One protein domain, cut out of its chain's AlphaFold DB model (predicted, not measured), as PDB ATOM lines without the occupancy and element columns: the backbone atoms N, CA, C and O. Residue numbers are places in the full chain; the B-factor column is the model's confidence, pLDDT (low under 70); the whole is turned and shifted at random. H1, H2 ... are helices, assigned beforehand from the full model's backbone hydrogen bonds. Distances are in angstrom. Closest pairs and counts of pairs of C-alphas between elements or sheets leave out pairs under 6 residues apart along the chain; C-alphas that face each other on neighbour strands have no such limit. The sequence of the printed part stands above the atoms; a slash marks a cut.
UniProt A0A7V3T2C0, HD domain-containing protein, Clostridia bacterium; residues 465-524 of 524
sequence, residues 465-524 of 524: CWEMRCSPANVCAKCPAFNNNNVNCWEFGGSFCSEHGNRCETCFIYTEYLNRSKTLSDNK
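What this domain is: This is residues 465 to 524 of the 524 residues of the protein "HD domain-containing protein" of Clostridia bacterium (UniProt A0A7V3T2C0). A small compact head, made of loops and the three four-residue helices H1, H2 and H3, joins one long helix, H4, whose residues 515 to 521 stick out from the head together with residues 522 to 524 as an arm. Much of the head is the stretch from 477 to 496, 20 residues with no named element. The printed part has 60 residues with four named helices, in the order H1, H2, H3, H4, and no named strand; the class is all helix, though only 26 of the 60 residues are in named elements. The whole is elongated, spanning 42 by 21 by 19 A, and only just loose, close to compact, with a radius of gyration of the C-alphas of 12.6 A.

Where its parts are: H4, residues 508 to 521, runs 20.1 A from C-alpha 508 at (176.415, 208.705, 260.288) to C-alpha 521 at (182.566, 190.701, 253.911). H1 is residues 465 to 468, 5.2 A long, and begins with C-alpha 465 at (183.143, 211.906, 266.761). H2 is residues 473 to 476, 4.9 A, and H3 is residues 497 to 500, 5.3 A.

How they stand to each other: H4 is close to H1 but not clearly touching; their closest C-alphas, of Cys 465 and Ile 509, are 7.5 A apart. H1 and H2 are close but not clearly touching, with the C-alphas of Trp 466 and Cys 476 closest at 6.7 A. H2 and H3 likewise, at 7.2 A between the C-alphas of Val 475 and His 500. H3 and H4 are apart, as are H1 and H3, and H2 and H4. In H4 every O i to N i+4 pair is within hydrogen-bond range; H1, H2 and H3 are too short for such a pair, and each has its one O i to N i+3 pair within range.

The domain as a whole: The C-alphas farthest apart, of Asn 474 and Lys 524, the chain's last residue, are 42.4 A apart. Without residues 515 to 524, which stand free, the body spans 27 by 22 by 19 A. The printed part has no cut; the link from H2 to H3 is long, that from H3 to H4 short, and that from H1 to H2 tight. The mean pLDDT of the printed part is 78.5, with residues 475, 500 to 501 and 519 to 524 under 70.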
ATOM      1  N   CYS A 465     184.401 211.163 266.660       81.06
ATOM      2  CA  CYS A 465     183.143 211.906 266.761       81.06
ATOM      3  C   CYS A 465     183.358 213.413 266.970       81.06
ATOM      4  O   CYS A 465     182.752 214.198 266.251       81.06
ATOM      5  N   TRP A 466     184.272 213.835 267.849       80.69
ATOM      6  CA  TRP A 466     184.589 215.262 268.035       80.69
ATOM      7  C   TRP A 466     185.147 215.911 266.763       80.69
ATOM      8  O   TRP A 466     185.010 217.111 266.562       80.69
ATOM      9  N   GLU A 467     185.734 215.111 265.869       83.88
ATOM     10  CA  GLU A 467     186.174 215.560 264.558       83.88
ATOM     11  C   GLU A 467     184.973 215.651 263.592       83.88
ATOM     12  O   GLU A 467     184.603 216.723 263.123       83.88
ATOM     13  N   MET A 468     184.334 214.524 263.296       88.25
ATOM     14  CA  MET A 468     183.343 214.398 262.222       88.25
ATOM     15  C   MET A 468     181.976 215.010 262.568       88.25
ATOM     16  O   MET A 468     181.225 215.398 261.676       88.25
ATOM     17  N   ARG A 469     181.626 215.090 263.853       84.69
ATOM     18  CA  ARG A 469     180.383 215.697 264.348       84.69
ATOM     19  C   ARG A 469     180.615 217.065 264.986       84.69
ATOM     20  O   ARG A 469     179.637 217.634 265.457       84.69
ATOM     21  N   CYS A 470     181.851 217.565 265.034       79.94
ATOM     22  CA  CYS A 470     182.208 218.806 265.731       79.94
ATOM     23  C   CYS A 470     181.563 218.919 267.124       79.94
ATOM     24  O   CYS A 470     181.039 219.964 267.500       79.94
ATOM     25  N   SER A 471     181.520 217.807 267.863       72.81
ATOM     26  CA  SER A 471     180.879 217.788 269.175       72.81
ATOM     27  C   SER A 471     181.614 218.749 270.126       72.81
ATOM     28  O   SER A 471     182.848 218.728 270.145       72.81
ATOM     29  N   PRO A 472     180.896 219.580 270.908       70.69
ATOM     30  CA  PRO A 472     181.517 220.602 271.747       70.69
ATOM     31  C   PRO A 472     182.583 220.029 272.688       70.69
ATOM     32  O   PRO A 472     182.386 218.972 273.298       70.69
ATOM     33  N   ALA A 473     183.719 220.720 272.822       72.88
ATOM     34  CA  ALA A 473     184.869 220.227 273.584       72.88
ATOM     35  C   ALA A 473     184.543 219.988 275.069       72.88
ATOM     36  O   ALA A 473     184.988 219.000 275.643       72.88
ATOM     37  N   ASN A 474     183.712 220.839 275.674       71.00
ATOM     38  CA  ASN A 474     183.230 220.690 277.052       71.00
ATOM     39  C   ASN A 474     182.393 219.416 277.270       71.00
ATOM     40  O   ASN A 474     182.415 218.848 278.362       71.00
ATOM     41  N   VAL A 475     181.676 218.960 276.239       69.38
ATOM     42  CA  VAL A 475     180.910 217.708 276.261       69.38
ATOM     43  C   VAL A 475     181.843 216.523 275.988       69.38
ATOM     44  O   VAL A 475     181.798 215.514 276.690       69.38
ATOM     45  N   CYS A 476     182.751 216.657 275.018       77.00
ATOM     46  CA  CYS A 476     183.673 215.586 274.651       77.00
ATOM     47  C   CYS A 476     184.717 215.294 275.732       77.00
ATOM     48  O   CYS A 476     185.042 214.133 275.935       77.00
ATOM     49  N   ALA A 477     185.210 216.302 276.458       81.38
ATOM     50  CA  ALA A 477     186.292 216.158 277.437       81.38
ATOM     51  C   ALA A 477     186.014 215.126 278.542       81.38
ATOM     52  O   ALA A 477     186.947 214.592 279.136       81.38
ATOM     53  N   LYS A 478     184.738 214.832 278.818       82.81
ATOM     54  CA  LYS A 478     184.321 213.831 279.809       82.81
ATOM     55  C   LYS A 478     184.150 212.431 279.215       82.81
ATOM     56  O   LYS A 478     184.030 211.466 279.960       82.81
ATOM     57  N   CYS A 479     184.112 212.308 277.890       84.06
ATOM     58  CA  CYS A 479     183.859 211.050 277.204       84.06
ATOM     59  C   CYS A 479     185.102 210.144 277.246       84.06
ATOM     60  O   CYS A 479     186.172 210.579 276.817       84.06
ATOM     61  N   PRO A 480     184.976 208.859 277.633       85.75
ATOM     62  CA  PRO A 480     186.097 207.912 277.627       85.75
ATOM     63  C   PRO A 480     186.771 207.734 276.258       85.75
ATOM     64  O   PRO A 480     187.940 207.367 276.183       85.75
ATOM     65  N   ALA A 481     186.039 207.998 275.172       85.81
ATOM     66  CA  ALA A 481     186.554 207.908 273.810       85.81
ATOM     67  C   ALA A 481     187.352 209.147 273.369       85.81
ATOM     68  O   ALA A 481     188.005 209.108 272.326       85.81
ATOM     69  N   PHE A 482     187.281 210.257 274.109       85.88
ATOM     70  CA  PHE A 482     187.860 211.527 273.689       85.88
ATOM     71  C   PHE A 482     189.384 211.474 273.605       85.88
ATOM     72  O   PHE A 482     190.056 210.895 274.455       85.88
ATOM     73  N   ASN A 483     189.927 212.090 272.554       84.00
ATOM     74  CA  ASN A 483     191.354 212.111 272.232       84.00
ATOM     75  C   ASN A 483     191.997 210.721 272.018       84.00
ATOM     76  O   ASN A 483     193.220 210.601 271.962       84.00
ATOM     77  N   ASN A 484     191.194 209.661 271.864       82.06
ATOM     78  CA  ASN A 484     191.693 208.330 271.547       82.06
ATOM     79  C   ASN A 484     191.514 208.003 270.059       82.06
ATOM     80  O   ASN A 484     190.400 207.866 269.559       82.06
ATOM     81  N   ASN A 485     192.635 207.820 269.360       81.38
ATOM     82  CA  ASN A 485     192.650 207.534 267.923       81.38
ATOM     83  C   ASN A 485     192.804 206.043 267.593       81.38
ATOM     84  O   ASN A 485     192.756 205.679 266.415       81.38
ATOM     85  N   ASN A 486     192.959 205.185 268.602       82.38
ATOM     86  CA  ASN A 486     193.337 203.785 268.423       82.38
ATOM     87  C   ASN A 486     192.124 202.860 268.270       82.38
ATOM     88  O   ASN A 486     192.179 201.924 267.478       82.38
ATOM     89  N   VAL A 487     191.020 203.142 268.971       84.94
ATOM     90  CA  VAL A 487     189.778 202.344 268.917       84.94
ATOM     91  C   VAL A 487     188.553 203.226 268.669       84.94
ATOM     92  O   VAL A 487     188.622 204.453 268.750       84.94
ATOM     93  N   ASN A 488     187.474 202.648 268.141       87.88
ATOM     94  CA  ASN A 488     186.279 203.387 267.740       87.88
ATOM     95  C   ASN A 488     185.468 203.730 268.992       87.88
ATOM     96  O   ASN A 488     185.544 203.037 270.002       87.88
ATOM     97  N   CYS A 489     184.650 204.782 268.935       86.88
ATOM     98  CA  CYS A 489     183.938 205.258 270.124       86.88
ATOM     99  C   CYS A 489     183.002 204.205 270.749       86.88
ATOM    100  O   CYS A 489     182.848 204.189 271.963       86.88
ATOM    101  N   TRP A 490     182.426 203.301 269.948       87.62
ATOM    102  CA  TRP A 490     181.561 202.205 270.415       87.62
ATOM    103  C   TRP A 490     182.321 201.014 271.015       87.62
ATOM    104  O   TRP A 490     181.696 200.089 271.523       87.62
ATOM    105  N   GLU A 491     183.653 201.009 270.944       86.44
ATOM    106  CA  GLU A 491     184.496 199.996 271.591       86.44
ATOM    107  C   GLU A 491     184.816 200.377 273.047       86.44
ATOM    108  O   GLU A 491     185.295 199.546 273.816       86.44
ATOM    109  N   PHE A 492     184.505 201.613 273.457       83.56
ATOM    110  CA  PHE A 492     184.575 202.034 274.853       83.56
ATOM    111  C   PHE A 492     183.298 201.645 275.600       83.56
ATOM    112  O   PHE A 492     182.195 202.042 275.219       83.56
ATOM    113  N   GLY A 493     183.442 200.941 276.724       73.69
ATOM    114  CA  GLY A 493     182.347 200.790 277.680       73.69
ATOM    115  C   GLY A 493     181.969 202.153 278.269       73.69
ATOM    116  O   GLY A 493     182.812 202.811 278.874       73.69
ATOM    117  N   GLY A 494     180.716 202.585 278.090       71.94
ATOM    118  CA  GLY A 494     180.200 203.827 278.685       71.94
ATOM    119  C   GLY A 494     180.413 205.109 277.868       71.94
ATOM    120  O   GLY A 494     180.441 206.189 278.444       71.94
ATOM    121  N   SER A 495     180.562 205.034 276.540       76.19
ATOM    122  CA  SER A 495     180.631 206.233 275.687       76.19
ATOM    123  C   SER A 495     179.383 207.125 275.822       76.19
ATOM    124  O   SER A 495     178.258 206.639 275.689       76.19
ATOM    125  N   PHE A 496     179.564 208.437 275.982       75.19
ATOM    126  CA  PHE A 496     178.478 209.408 276.204       75.19
ATOM    127  C   PHE A 496     177.768 209.884 274.926       75.19
ATOM    128  O   PHE A 496     177.402 211.052 274.804       75.19
ATOM    129  N   CYS A 497     177.545 208.998 273.951       77.75
ATOM    130  CA  CYS A 497     176.923 209.353 272.666       77.75
ATOM    131  C   CYS A 497     175.568 210.067 272.835       77.75
ATOM    132  O   CYS A 497     175.288 211.030 272.121       77.75
ATOM    133  N   SER A 498     174.760 209.647 273.812       73.56
ATOM    134  CA  SER A 498     173.463 210.259 274.122       73.56
ATOM    135  C   SER A 498     173.578 211.695 274.627       73.56
ATOM    136  O   SER A 498     172.723 212.514 274.303       73.56
ATOM    137  N   GLU A 499     174.649 212.035 275.350       70.56
ATOM    138  CA  GLU A 499     174.914 213.411 275.802       70.56
ATOM    139  C   GLU A 499     175.295 214.336 274.637       70.56
ATOM    140  O   GLU A 499     175.261 215.552 274.768       70.56
ATOM    141  N   HIS A 500     175.634 213.764 273.477       65.62
ATOM    142  CA  HIS A 500     175.924 214.494 272.240       65.62
ATOM    143  C   HIS A 500     174.691 214.549 271.317       65.62
ATOM    144  O   HIS A 500     174.834 214.820 270.123       65.62
ATOM    145  N   GLY A 501     173.505 214.191 271.831       67.62
ATOM    146  CA  GLY A 501     172.271 214.086 271.050       67.62
ATOM    147  C   GLY A 501     172.261 212.915 270.063       67.62
ATOM    148  O   GLY A 501     171.526 212.954 269.081       67.62
ATOM    149  N   ASN A 502     173.090 211.884 270.276       73.25
ATOM    150  CA  ASN A 502     173.277 210.787 269.326       73.25
ATOM    151  C   ASN A 502     173.003 209.408 269.907       73.25
ATOM    152  O   ASN A 502     173.139 209.149 271.100       73.25
ATOM    153  N   ARG A 503     172.713 208.475 269.006       77.94
ATOM    154  CA  ARG A 503     172.749 207.038 269.269       77.94
ATOM    155  C   ARG A 503     173.583 206.379 268.182       77.94
ATOM    156  O   ARG A 503     173.633 206.886 267.060       77.94
ATOM    157  N   CYS A 504     174.290 205.298 268.506       78.81
ATOM    158  CA  CYS A 504     175.166 204.649 267.531       78.81
ATOM    159  C   CYS A 504     174.376 204.248 266.281       78.81
ATOM    160  O   CYS A 504     174.818 204.546 265.177       78.81
ATOM    161  N   GLU A 505     173.174 203.692 266.447       76.69
ATOM    162  CA  GLU A 505     172.325 203.184 265.364       76.69
ATOM    163  C   GLU A 505     171.987 204.239 264.301       76.69
ATOM    164  O   GLU A 505     171.778 203.893 263.139       76.69
ATOM    165  N   THR A 506     171.954 205.516 264.685       78.00
ATOM    166  CA  THR A 506     171.574 206.636 263.812       78.00
ATOM    167  C   THR A 506     172.738 207.578 263.496       78.00
ATOM    168  O   THR A 506     172.615 208.472 262.660       78.00
ATOM    169  N   CYS A 507     173.907 207.364 264.103       86.38
ATOM    170  CA  CYS A 507     175.100 208.161 263.855       86.38
ATOM    171  C   CYS A 507     175.680 207.862 262.464       86.38
ATOM    172  O   CYS A 507     176.010 206.716 262.141       86.38
ATOM    173  N   PHE A 508     175.887 208.897 261.643       89.25
ATOM    174  CA  PHE A 508     176.415 208.705 260.288       89.25
ATOM    175  C   PHE A 508     177.825 208.091 260.275       89.25
ATOM    176  O   PHE A 508     178.165 207.376 259.341       89.25
ATOM    177  N   ILE A 509     178.634 208.310 261.320       90.06
ATOM    178  CA  ILE A 509     179.979 207.723 261.450       90.06
ATOM    179  C   ILE A 509     179.892 206.200 261.622       90.06
ATOM    180  O   ILE A 509     180.675 205.456 261.030       90.06
ATOM    181  N   TYR A 510     178.945 205.737 262.440       88.31
ATOM    182  CA  TYR A 510     178.762 204.316 262.726       88.31
ATOM    183  C   TYR A 510     178.051 203.595 261.580       88.31
ATOM    184  O   TYR A 510     178.504 202.540 261.139       88.31
ATOM    185  N   THR A 511     176.974 204.182 261.051       87.69
ATOM    186  CA  THR A 511     176.244 203.607 259.909       87.69
ATOM    187  C   THR A 511     177.125 203.511 258.662       87.69
ATOM    188  O   THR A 511     177.061 202.509 257.952       87.69
ATOM    189  N   GLU A 512     178.018 204.483 258.442       91.50
ATOM    190  CA  GLU A 512     179.062 204.396 257.418       91.50
ATOM    191  C   GLU A 512     179.972 203.182 257.625       91.50
ATOM    192  O   GLU A 512     180.174 202.403 256.690       91.50
ATOM    193  N   TYR A 513     180.505 203.014 258.838       89.44
ATOM    194  CA  TYR A 513     181.412 201.917 259.167       89.44
ATOM    195  C   TYR A 513     180.747 200.552 258.953       89.44
ATOM    196  O   TYR A 513     181.352 199.660 258.352       89.44
ATOM    197  N   LEU A 514     179.498 200.390 259.400       86.81
ATOM    198  CA  LEU A 514     178.743 199.149 259.224       86.81
ATOM    199  C   LEU A 514     178.531 198.812 257.744       86.81
ATOM    200  O   LEU A 514     178.790 197.679 257.338       86.81
ATOM    201  N   ASN A 515     178.100 199.782 256.933       84.88
ATOM    202  CA  ASN A 515     177.880 199.573 255.500       84.88
ATOM    203  C   ASN A 515     179.180 199.213 254.774       84.88
ATOM    204  O   ASN A 515     179.225 198.258 253.992       84.88
ATOM    205  N   ARG A 516     180.265 199.934 255.076       87.00
ATOM    206  CA  ARG A 516     181.592 199.660 254.514       87.00
ATOM    207  C   ARG A 516     182.098 198.270 254.908       87.00
ATOM    208  O   ARG A 516     182.645 197.572 254.061       87.00
ATOM    209  N   SER A 517     181.883 197.853 256.155       81.75
ATOM    210  CA  SER A 517     182.325 196.547 256.665       81.75
ATOM    211  C   SER A 517     181.541 195.378 256.061       81.75
ATOM    212  O   SER A 517     182.152 194.380 255.691       81.75
ATOM    213  N   LYS A 518     180.221 195.517 255.876       79.38
ATOM    214  CA  LYS A 518     179.391 194.521 255.167       79.38
ATOM    215  C   LYS A 518     179.822 194.346 253.709       79.38
ATOM    216  O   LYS A 518     180.014 193.238 253.231       79.38
ATOM    217  N   THR A 519     180.095 195.454 253.023       69.75
ATOM    218  CA  THR A 519     180.569 195.411 251.630       69.75
ATOM    219  C   THR A 519     181.935 194.715 251.500       69.75
ATOM    220  O   THR A 519     182.255 194.160 250.453       69.75
ATOM    221  N   LEU A 520     182.761 194.731 252.552       63.94
ATOM    222  CA  LEU A 520     184.041 194.016 252.594       63.94
ATOM    223  C   LEU A 520     183.887 192.520 252.901       63.94
ATOM    224  O   LEU A 520     184.730 191.744 252.458       63.94
ATOM    225  N   SER A 521     182.862 192.118 253.662       60.53
ATOM    226  CA  SER A 521     182.566 190.701 253.911       60.53
ATOM    227  C   SER A 521     181.916 190.019 252.713       60.53
ATOM    228  O   SER A 521     182.186 188.848 252.496       60.53
ATOM    229  N   ASP A 522     181.128 190.749 251.921       55.78
ATOM    230  CA  ASP A 522     180.427 190.201 250.748       55.78
ATOM    231  C   ASP A 522     181.329 190.096 249.496       55.78
ATOM    232  O   ASP A 522     180.968 189.445 248.521       55.78
ATOM    233  N   ASN A 523     182.504 190.743 249.513       52.12
ATOM    234  CA  ASN A 523     183.516 190.710 248.442       52.12
ATOM    235  C   ASN A 523     184.735 189.818 248.777       52.12
ATOM    236  O   ASN A 523     185.741 189.863 248.063       52.12
ATOM    237  N   LYS A 524     184.676 189.061 249.877       45.19
ATOM    238  CA  LYS A 524     185.620 187.991 250.230       45.19
ATOM    239  C   LYS A 524     184.943 186.648 250.023       45.19
ATOM    240  O   LYS A 524     185.672 185.714 249.630       45.19
TER     241      LYS A 524